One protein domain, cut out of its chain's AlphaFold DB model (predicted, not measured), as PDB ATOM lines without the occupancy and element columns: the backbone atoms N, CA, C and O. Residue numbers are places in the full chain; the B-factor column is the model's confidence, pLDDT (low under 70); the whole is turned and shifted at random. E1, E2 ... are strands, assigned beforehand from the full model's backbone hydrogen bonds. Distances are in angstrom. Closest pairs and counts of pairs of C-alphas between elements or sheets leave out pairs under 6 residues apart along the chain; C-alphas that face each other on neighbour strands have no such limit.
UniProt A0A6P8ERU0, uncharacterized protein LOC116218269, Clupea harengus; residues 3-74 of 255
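This is residues 3 to 74 of the 255 residues of the protein "uncharacterized protein LOC116218269" of Clupea harengus (UniProt A0A6P8ERU0). A long ribbon of two strands, E2 beside E5, makes much of the length; beyond the ribbon, past residues 38 and 63, lies a small hairpin, E3 and E4, and residues 3 to 21, with E1, form a separate loop that folds back on itself. The 72 printed residues hold no named helix and strands E1 to E5 in chain order, in two antiparallel sheets, E2 - E5 and E3 - E4; the class is all strand, with 33 residues in named strands, under half. The whole is extended, radius of gyration of the C-alphas 17.8 A, and flat, 57 by 29 by 14 A.

Look first at E2, residues 28 to 38, and E5, residues 63 to 73, antiparallel at 161 degrees; N 34 and O 67, 2.8 A apart, are within hydrogen-bond range. The hairpin of E3, residues 44 to 47, and E4, residues 53 to 56, is antiparallel at 159 degrees, with N 46 and O 54 at 2.9 A, within hydrogen-bond range. E1, residues 19 to 21, pairs with no named strand and is apart from E5; residues 3 to 4 pair with its residues 19 to 20.

Find C-alpha 28 at (-24.691, 19.528, -68.365); E2 runs 31.5 A from there. E5, 30.6 A long, ends at C-alpha 73, (-19.496, 18.804, -69.070).

The C-alphas of Ser 25 and Gly 51, the two farthest apart, are 57.6 A apart. The printed part has no cut, and no link is long. Low confidence, pLDDT under 70, includes residues 20 to 25.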
ATOM      1  N   PHE A   3     -17.869  10.846 -58.226       67.25
ATOM      2  CA  PHE A   3     -16.637  11.319 -57.591       67.25
ATOM      3  C   PHE A   3     -16.078  10.257 -56.636       67.25
ATOM      4  O   PHE A   3     -16.787   9.724 -55.787       67.25
ATOM      5  N   SER A   4     -14.802   9.942 -56.802       73.75
ATOM      6  CA  SER A   4     -14.012   9.006 -56.008       73.75
ATOM      7  C   SER A   4     -12.968   9.810 -55.228       73.75
ATOM      8  O   SER A   4     -12.023  10.294 -55.849       73.75
ATOM      9  N   PRO A   5     -13.098   9.987 -53.903       66.75
ATOM     10  CA  PRO A   5     -12.123  10.737 -53.116       66.75
ATOM     11  C   PRO A   5     -10.785   9.997 -52.981       66.75
ATOM     12  O   PRO A   5     -10.709   8.770 -53.080       66.75
ATOM     13  N   LYS A   6      -9.716  10.737 -52.694       75.06
ATOM     14  CA  LYS A   6      -8.457  10.151 -52.226       75.06
ATOM     15  C   LYS A   6      -8.699   9.425 -50.900       75.06
ATOM     16  O   LYS A   6      -9.325   9.986 -50.003       75.06
ATOM     17  N   GLY A   7      -8.177   8.211 -50.752       69.81
ATOM     18  CA  GLY A   7      -8.288   7.470 -49.499       69.81
ATOM     19  C   GLY A   7      -8.333   5.959 -49.668       69.81
ATOM     20  O   GLY A   7      -8.178   5.428 -50.767       69.81
ATOM     21  N   VAL A   8      -8.524   5.285 -48.535       67.75
ATOM     22  CA  VAL A   8      -8.718   3.836 -48.460       67.75
ATOM     23  C   VAL A   8     -10.206   3.535 -48.621       67.75
ATOM     24  O   VAL A   8     -11.034   4.055 -47.874       67.75
ATOM     25  N   TYR A   9     -10.538   2.709 -49.603       71.31
ATOM     26  CA  TYR A   9     -11.901   2.305 -49.929       71.31
ATOM     27  C   TYR A   9     -12.320   1.065 -49.125       71.31
ATOM     28  O   TYR A   9     -11.462   0.352 -48.597       71.31
ATOM     29  N   PRO A  10     -13.630   0.761 -49.031       67.56
ATOM     30  CA  PRO A  10     -14.128  -0.417 -48.311       67.56
ATOM     31  C   PRO A  10     -13.571  -1.761 -48.805       67.56
ATOM     32  O   PRO A  10     -13.600  -2.742 -48.067       67.56
ATOM     33  N   ASP A  11     -13.062  -1.812 -50.037       80.44
ATOM     34  CA  ASP A  11     -12.393  -2.974 -50.632       80.44
ATOM     35  C   ASP A  11     -10.888  -3.059 -50.298       80.44
ATOM     36  O   ASP A  11     -10.195  -3.958 -50.770       80.44
ATOM     37  N   GLY A  12     -10.375  -2.133 -49.483       70.81
ATOM     38  CA  GLY A  12      -8.969  -2.043 -49.095       70.81
ATOM     39  C   GLY A  12      -8.068  -1.383 -50.141       70.81
ATOM     40  O   GLY A  12      -6.868  -1.247 -49.895       70.81
ATOM     41  N   SER A  13      -8.608  -0.950 -51.287       74.00
ATOM     42  CA  SER A  13      -7.833  -0.209 -52.280       74.00
ATOM     43  C   SER A  13      -7.518   1.203 -51.778       74.00
ATOM     44  O   SER A  13      -8.346   1.858 -51.149       74.00
ATOM     45  N   TYR A  14      -6.300   1.680 -52.035       73.12
ATOM     46  CA  TYR A  14      -5.903   3.059 -51.764       73.12
ATOM     47  C   TYR A  14      -5.825   3.821 -53.083       73.12
ATOM     48  O   TYR A  14      -5.089   3.413 -53.982       73.12
ATOM     49  N   LYS A  15      -6.562   4.929 -53.190       74.06
ATOM     50  CA  LYS A  15      -6.377   5.902 -54.273       74.06
ATOM     51  C   LYS A  15      -5.609   7.096 -53.739       74.06
ATOM     52  O   LYS A  15      -6.021   7.702 -52.752       74.06
ATOM     53  N   ASP A  16      -4.511   7.435 -54.400       76.12
ATOM     54  CA  ASP A  16      -3.655   8.585 -54.108       76.12
ATOM     55  C   ASP A  16      -4.139   9.885 -54.772       76.12
ATOM     56  O   ASP A  16      -3.699  10.966 -54.372       76.12
ATOM     57  N   PHE A  17      -5.103   9.788 -55.691       70.06
ATOM     58  CA  PHE A  17      -5.780  10.905 -56.349       70.06
ATOM     59  C   PHE A  17      -7.307  10.826 -56.214       70.06
ATOM     60  O   PHE A  17      -7.896   9.754 -56.058       70.06
ATOM     61  N   CYS A  18      -7.954  11.986 -56.306       66.31
ATOM     62  CA  CYS A  18      -9.400  12.077 -56.469       66.31
ATOM     63  C   CYS A  18      -9.757  11.850 -57.948       66.31
ATOM     64  O   CYS A  18      -9.137  12.447 -58.823       66.31
ATOM     65  N   THR A  19     -10.751  11.013 -58.250       71.69
ATOM     66  CA  THR A  19     -11.199  10.745 -59.630       71.69
ATOM     67  C   THR A  19     -12.642  11.185 -59.820       71.69
ATOM     68  O   THR A  19     -13.517  10.751 -59.078       71.69
ATOM     69  N   LEU A  20     -12.917  11.984 -60.847       67.62
ATOM     70  CA  LEU A  20     -14.277  12.239 -61.316       67.62
ATOM     71  C   LEU A  20     -14.535  11.370 -62.552       67.62
ATOM     72  O   LEU A  20     -13.949  11.591 -63.605       67.62
ATOM     73  N   SER A  21     -15.378  10.350 -62.421       69.19
ATOM     74  CA  SER A  21     -15.744   9.442 -63.509       69.19
ATOM     75  C   SER A  21     -17.001   9.928 -64.225       69.19
ATOM     76  O   SER A  21     -17.993  10.286 -63.590       69.19
ATOM     77  N   TYR A  22     -16.983   9.900 -65.552       66.69
ATOM     78  CA  TYR A  22     -18.073  10.338 -66.418       66.69
ATOM     79  C   TYR A  22     -18.383   9.247 -67.453       66.69
ATOM     80  O   TYR A  22     -17.469   8.601 -67.951       66.69
ATOM     81  N   ASP A  23     -19.665   9.013 -67.745       67.38
ATOM     82  CA  ASP A  23     -20.143   7.916 -68.606       67.38
ATOM     83  C   ASP A  23     -20.366   8.333 -70.069       67.38
ATOM     84  O   ASP A  23     -21.062   7.646 -70.813       67.38
ATOM     85  N   TYR A  24     -19.782   9.461 -70.488       60.53
ATOM     86  CA  TYR A  24     -19.853  10.018 -71.848       60.53
ATOM     87  C   TYR A  24     -21.252  10.436 -72.336       60.53
ATOM     88  O   TYR A  24     -21.355  11.054 -73.393       60.53
ATOM     89  N   SER A  25     -22.316  10.173 -71.570       64.81
ATOM     90  CA  SER A  25     -23.708  10.376 -72.004       64.81
ATOM     91  C   SER A  25     -24.415  11.579 -71.370       64.81
ATOM     92  O   SER A  25     -25.449  12.025 -71.867       64.81
ATOM     93  N   SER A  26     -23.859  12.132 -70.292       72.12
ATOM     94  CA  SER A  26     -24.523  13.129 -69.448       72.12
ATOM     95  C   SER A  26     -23.899  14.538 -69.589       72.12
ATOM     96  O   SER A  26     -23.130  14.988 -68.739       72.12
ATOM     97  N   VAL A  27     -24.239  15.270 -70.652       81.19
ATOM     98  CA  VAL A  27     -23.858  16.692 -70.831       81.19
ATOM     99  C   VAL A  27     -24.635  17.570 -69.840       81.19
ATOM    100  O   VAL A  27     -25.816  17.322 -69.593       81.19
ATOM    101  N   GLY A  28     -24.007  18.604 -69.275       84.12
ATOM    102  CA  GLY A  28     -24.691  19.528 -68.365       84.12
ATOM    103  C   GLY A  28     -23.789  20.175 -67.321       84.12
ATOM    104  O   GLY A  28     -22.573  20.015 -67.340       84.12
ATOM    105  N   VAL A  29     -24.401  20.927 -66.406       84.75
ATOM    106  CA  VAL A  29     -23.711  21.562 -65.278       84.75
ATOM    107  C   VAL A  29     -23.971  20.751 -64.014       84.75
ATOM    108  O   VAL A  29     -25.122  20.513 -63.650       84.75
ATOM    109  N   TYR A  30     -22.900  20.363 -63.334       83.69
ATOM    110  CA  TYR A  30     -22.925  19.568 -62.113       83.69
ATOM    111  C   TYR A  30     -22.338  20.382 -60.970       83.69
ATOM    112  O   TYR A  30     -21.197  20.826 -61.048       83.69
ATOM    113  N   GLY A  31     -23.110  20.582 -59.904       83.00
ATOM    114  CA  GLY A  31     -22.579  21.146 -58.667       83.00
ATOM    115  C   GLY A  31     -21.749  20.102 -57.928       83.00
ATOM    116  O   GLY A  31     -22.227  18.990 -57.701       83.00
ATOM    117  N   LEU A  32     -20.525  20.459 -57.552       81.00
ATOM    118  CA  LEU A  32     -19.686  19.676 -56.659       81.00
ATOM    119  C   LEU A  32     -19.382  20.481 -55.404       81.00
ATOM    120  O   LEU A  32     -19.057  21.667 -55.459       81.00
ATOM    121  N   GLU A  33     -19.458  19.794 -54.274       81.81
ATOM    122  CA  GLU A  33     -18.950  20.271 -53.001       81.81
ATOM    123  C   GLU A  33     -17.813  19.344 -52.575       81.81
ATOM    124  O   GLU A  33     -17.988  18.131 -52.445       81.81
ATOM    125  N   LEU A  34     -16.631  19.922 -52.401       79.31
ATOM    126  CA  LEU A  34     -15.458  19.275 -51.834       79.31
ATOM    127  C   LEU A  34     -15.136  19.952 -50.509       79.31
ATOM    128  O   LEU A  34     -15.218  21.167 -50.406       79.31
ATOM    129  N   ALA A  35     -14.717  19.198 -49.501       80.75
ATOM    130  CA  ALA A  35     -14.189  19.773 -48.271       80.75
ATOM    131  C   ALA A  35     -12.696  19.456 -48.187       80.75
ATOM    132  O   ALA A  35     -12.309  18.286 -48.146       80.75
ATOM    133  N   VAL A  36     -11.856  20.489 -48.199       82.50
ATOM    134  CA  VAL A  36     -10.407  20.332 -48.044       82.50
ATOM    135  C   VAL A  36     -10.079  20.439 -46.566       82.50
ATOM    136  O   VAL A  36     -10.271  21.489 -45.955       82.50
ATOM    137  N   GLY A  37      -9.632  19.324 -45.994       82.62
ATOM    138  CA  GLY A  37      -9.162  19.254 -44.618       82.62
ATOM    139  C   GLY A  37      -7.657  19.478 -44.532       82.62
ATOM    140  O   GLY A  37      -6.907  18.931 -45.341       82.62
ATOM    141  N   ASP A  38      -7.225  20.241 -43.534       82.75
ATOM    142  CA  ASP A  38      -5.832  20.275 -43.089       82.75
ATOM    143  C   ASP A  38      -5.687  19.438 -41.816       82.75
ATOM    144  O   ASP A  38      -6.452  19.615 -40.866       82.75
ATOM    145  N   SER A  39      -4.705  18.541 -41.793       86.06
ATOM    146  CA  SER A  39      -4.398  17.660 -40.664       86.06
ATOM    147  C   SER A  39      -2.893  17.657 -40.421       86.06
ATOM    148  O   SER A  39      -2.102  17.682 -41.372       86.06
ATOM    149  N   PRO A  40      -2.449  17.600 -39.157       86.44
ATOM    150  CA  PRO A  40      -1.037  17.696 -38.860       86.44
ATOM    151  C   PRO A  40      -0.317  16.406 -39.274       86.44
ATOM    152  O   PRO A  40      -0.819  15.302 -39.105       86.44
ATOM    153  N   LYS A  41       0.909  16.517 -39.792       85.31
ATOM    154  CA  LYS A  41       1.695  15.333 -40.205       85.31
ATOM    155  C   LYS A  41       2.232  14.508 -39.030       85.31
ATOM    156  O   LYS A  41       2.661  13.374 -39.207       85.31
ATOM    157  N   GLN A  42       2.237  15.095 -37.841       89.56
ATOM    158  CA  GLN A  42       2.691  14.511 -36.584       89.56
ATOM    159  C   GLN A  42       1.879  15.122 -35.444       89.56
ATOM    160  O   GLN A  42       1.179  16.108 -35.657       89.56
ATOM    161  N   ASN A  43       1.984  14.587 -34.232       92.19
ATOM    162  CA  ASN A  43       1.284  15.183 -33.096       92.19
ATOM    163  C   ASN A  43       1.770  16.624 -32.858       92.19
ATOM    164  O   ASN A  43       2.976  16.864 -32.765       92.19
ATOM    165  N   ILE A  44       0.837  17.569 -32.736       91.38
ATOM    166  CA  ILE A  44       1.126  18.979 -32.445       91.38
ATOM    167  C   ILE A  44       0.353  19.456 -31.213       91.38
ATOM    168  O   ILE A  44      -0.724  18.949 -30.899       91.38
ATOM    169  N   SER A  45       0.893  20.464 -30.526       90.94
ATOM    170  CA  SER A  45       0.215  21.151 -29.425       90.94
ATOM    171  C   SER A  45      -0.051  22.611 -29.785       90.94
ATOM    172  O   SER A  45       0.898  23.370 -29.998       90.94
ATOM    173  N   LEU A  46      -1.318  23.026 -29.802       87.56
ATOM    174  CA  LEU A  46      -1.703  24.429 -29.959       87.56
ATOM    175  C   LEU A  46      -1.905  25.063 -28.583       87.56
ATOM    176  O   LEU A  46      -2.656  24.542 -27.760       87.56
ATOM    177  N   SER A  47      -1.229  26.187 -28.344       90.19
ATOM    178  CA  SER A  47      -1.294  26.933 -27.084       90.19
ATOM    179  C   SER A  47      -1.850  28.327 -27.343       90.19
ATOM    180  O   SER A  47      -1.270  29.099 -28.106       90.19
ATOM    181  N   TYR A  48      -2.975  28.653 -26.715       85.31
ATOM    182  CA  TYR A  48      -3.661  29.929 -26.902       85.31
ATOM    183  C   TYR A  48      -3.343  30.895 -25.756       85.31
ATOM    184  O   TYR A  48      -3.078  30.490 -24.627       85.31
ATOM    185  N   LYS A  49      -3.413  32.207 -26.026       89.94
ATOM    186  CA  LYS A  49      -3.116  33.262 -25.030       89.94
ATOM    187  C   LYS A  49      -4.019  33.224 -23.790       89.94
ATOM    188  O   LYS A  49      -3.671  33.808 -22.772       89.94
ATOM    189  N   ASN A  50      -5.163  32.548 -23.874       89.06
ATOM    190  CA  ASN A  50      -6.076  32.313 -22.755       89.06
ATOM    191  C   ASN A  50      -5.643  31.139 -21.847       89.06
ATOM    192  O   ASN A  50      -6.382  30.793 -20.931       89.06
ATOM    193  N   GLY A  51      -4.484  30.517 -22.097       86.88
ATOM    194  CA  GLY A  51      -3.952  29.397 -21.317       86.88
ATOM    195  C   GLY A  51      -4.528  28.029 -21.693       86.88
ATOM    196  O   GLY A  51      -4.168  27.031 -21.074       86.88
ATOM    197  N   HIS A  52      -5.408  27.950 -22.698       88.62
ATOM    198  CA  HIS A  52      -5.892  26.667 -23.199       88.62
ATOM    199  C   HIS A  52      -4.847  25.993 -24.091       88.62
ATOM    200  O   HIS A  52      -4.244  26.629 -24.963       88.62
ATOM    201  N   HIS A  53      -4.703  24.682 -23.904       88.31
ATOM    202  CA  HIS A  53      -3.837  23.819 -24.695       88.31
ATOM    203  C   HIS A  53      -4.663  22.708 -25.338       88.31
ATOM    204  O   HIS A  53      -5.466  22.062 -24.666       88.31
ATOM    205  N   TYR A  54      -4.437  22.475 -26.627       88.38
ATOM    206  CA  TYR A  54      -5.075  21.407 -27.390       88.38
ATOM    207  C   TYR A  54      -3.999  20.538 -28.036       88.38
ATOM    208  O   TYR A  54      -3.031  21.058 -28.592       88.38
ATOM    209  N   LEU A  55      -4.169  19.220 -27.951       90.56
ATOM    210  CA  LEU A  55      -3.324  18.237 -28.622       90.56
ATOM    211  C   LEU A  55      -4.061  17.732 -29.855       90.56
ATOM    212  O   LEU A  55      -5.200  17.292 -29.737       90.56
ATOM    213  N   TYR A  56      -3.395  17.788 -31.002       89.81
ATOM    214  CA  TYR A  56      -3.912  17.275 -32.265       89.81
ATOM    215  C   TYR A  56      -2.990  16.178 -32.776       89.81
ATOM    216  O   TYR A  56      -1.769  16.340 -32.816       89.81
ATOM    217  N   SER A  57      -3.587  15.062 -33.158       89.75
ATOM    218  CA  SER A  57      -2.953  13.941 -33.835       89.75
ATOM    219  C   SER A  57      -3.154  14.042 -35.352       89.75
ATOM    220  O   SER A  57      -4.015  14.795 -35.808       89.75
ATOM    221  N   PRO A  58      -2.425  13.252 -36.162       87.19
ATOM    222  CA  PRO A  58      -2.652  13.186 -37.606       87.19
ATOM    223  C   PRO A  58      -4.048  12.738 -38.048       87.19
ATOM    224  O   PRO A  58      -4.369  12.847 -39.227       87.19
ATOM    225  N   LEU A  59      -4.864  12.214 -37.130       85.31
ATOM    226  CA  LEU A  59      -6.256  11.845 -37.397       85.31
ATOM    227  C   LEU A  59      -7.226  13.010 -37.172       85.31
ATOM    228  O   LEU A  59      -8.380  12.927 -37.587       85.31
ATOM    229  N   ASP A  60      -6.772  14.079 -36.522       86.56
ATOM    230  CA  ASP A  60      -7.591  15.247 -36.245       86.56
ATOM    231  C   ASP A  60      -7.522  16.241 -37.413       86.56
ATOM    232  O   ASP A  60      -6.474  16.440 -38.035       86.56
ATOM    233  N   ILE A  61      -8.651  16.882 -37.714       85.25
ATOM    234  CA  ILE A  61      -8.755  17.928 -38.739       85.25
ATOM    235  C   ILE A  61      -8.625  19.284 -38.043       85.25
ATOM    236  O   ILE A  61      -9.432  19.626 -37.180       85.25
ATOM    237  N   LEU A  62      -7.607  20.058 -38.417       85.56
ATOM    238  CA  LEU A  62      -7.331  21.395 -37.881       85.56
ATOM    239  C   LEU A  62      -8.218  22.456 -38.515       85.56
ATOM    240  O   LEU A  62      -8.694  23.369 -37.843       85.56
ATOM    241  N   SER A  63      -8.416  22.347 -39.823       83.56
ATOM    242  CA  SER A  63      -9.282  23.240 -40.574       83.56
ATOM    243  C   SER A  63      -9.993  22.466 -41.667       83.56
ATOM    244  O   SER A  63      -9.458  21.499 -42.204       83.56
ATOM    245  N   LEU A  64     -11.218  22.883 -41.968       87.12
ATOM    246  CA  LEU A  64     -12.014  22.330 -43.048       87.12
ATOM    247  C   LEU A  64     -12.522  23.493 -43.892       87.12
ATOM    248  O   LEU A  64     -13.282  24.330 -43.401       87.12
ATOM    249  N   LEU A  65     -12.091  23.549 -45.146       84.56
ATOM    250  CA  LEU A  65     -12.525  24.558 -46.099       84.56
ATOM    251  C   LEU A  65     -13.508  23.924 -47.092       84.56
ATOM    252  O   LEU A  65     -13.083  23.098 -47.907       84.56
ATOM    253  N   PRO A  66     -14.805  24.277 -47.050       85.75
ATOM    254  CA  PRO A  66     -15.735  23.870 -48.092       85.75
ATOM    255  C   PRO A  66     -15.418  24.624 -49.389       85.75
ATOM    256  O   PRO A  66     -15.355  25.853 -49.424       85.75
ATOM    257  N   LEU A  67     -15.225  23.871 -50.463       82.88
ATOM    258  CA  LEU A  67     -15.057  24.327 -51.833       82.88
ATOM    259  C   LEU A  67     -16.280  23.889 -52.629       82.88
ATOM    260  O   LEU A  67     -16.509  22.700 -52.839       82.88
ATOM    261  N   GLN A  68     -17.057  24.858 -53.090       86.25
ATOM    262  CA  GLN A  68     -18.236  24.618 -53.914       86.25
ATOM    263  C   GLN A  68     -17.970  25.174 -55.308       86.25
ATOM    264  O   GLN A  68     -17.673  26.358 -55.462       86.25
ATOM    265  N   PHE A  69     -18.052  24.323 -56.324       84.62
ATOM    266  CA  PHE A  69     -17.852  24.729 -57.710       84.62
ATOM    267  C   PHE A  69     -18.751  23.930 -58.646       84.62
ATOM    268  O   PHE A  69     -19.199  22.827 -58.337       84.62
ATOM    269  N   ALA A  70     -19.040  24.511 -59.804       84.44
ATOM    270  CA  ALA A  70     -19.808  23.859 -60.846       84.44
ATOM    271  C   ALA A  70     -18.857  23.328 -61.922       84.44
ATOM    272  O   ALA A  70     -18.007  24.066 -62.416       84.44
ATOM    273  N   VAL A  71     -19.020  22.066 -62.307       81.19
ATOM    274  CA  VAL A  71     -18.343  21.477 -63.464       81.19
ATOM    275  C   VAL A  71     -19.333  21.412 -64.611       81.19
ATOM    276  O   VAL A  71     -20.375  20.762 -64.514       81.19
ATOM    277  N   LYS A  72     -19.006  22.091 -65.707       81.44
ATOM    278  CA  LYS A  72     -19.736  21.981 -66.968       81.44
ATOM    279  C   LYS A  72     -19.098  20.876 -67.801       81.44
ATOM    280  O   LYS A  72     -17.915  20.940 -68.110       81.44
ATOM    281  N   VAL A  73     -19.887  19.869 -68.149       80.88
ATOM    282  CA  VAL A  73     -19.496  18.804 -69.070       80.88
ATOM    283  C   VAL A  73     -20.062  19.150 -70.432       80.88
ATOM    284  O   VAL A  73     -21.282  19.182 -70.598       80.88
ATOM    285  N   ASP A  74     -19.174  19.424 -71.378       79.75
ATOM    286  CA  ASP A  74     -19.525  19.687 -72.769       79.75
ATOM    287  C   ASP A  74     -19.719  18.376 -73.562       79.75
ATOM    288  O   ASP A  74     -19.337  17.295 -73.097       79.75
TER     289      ASP A  74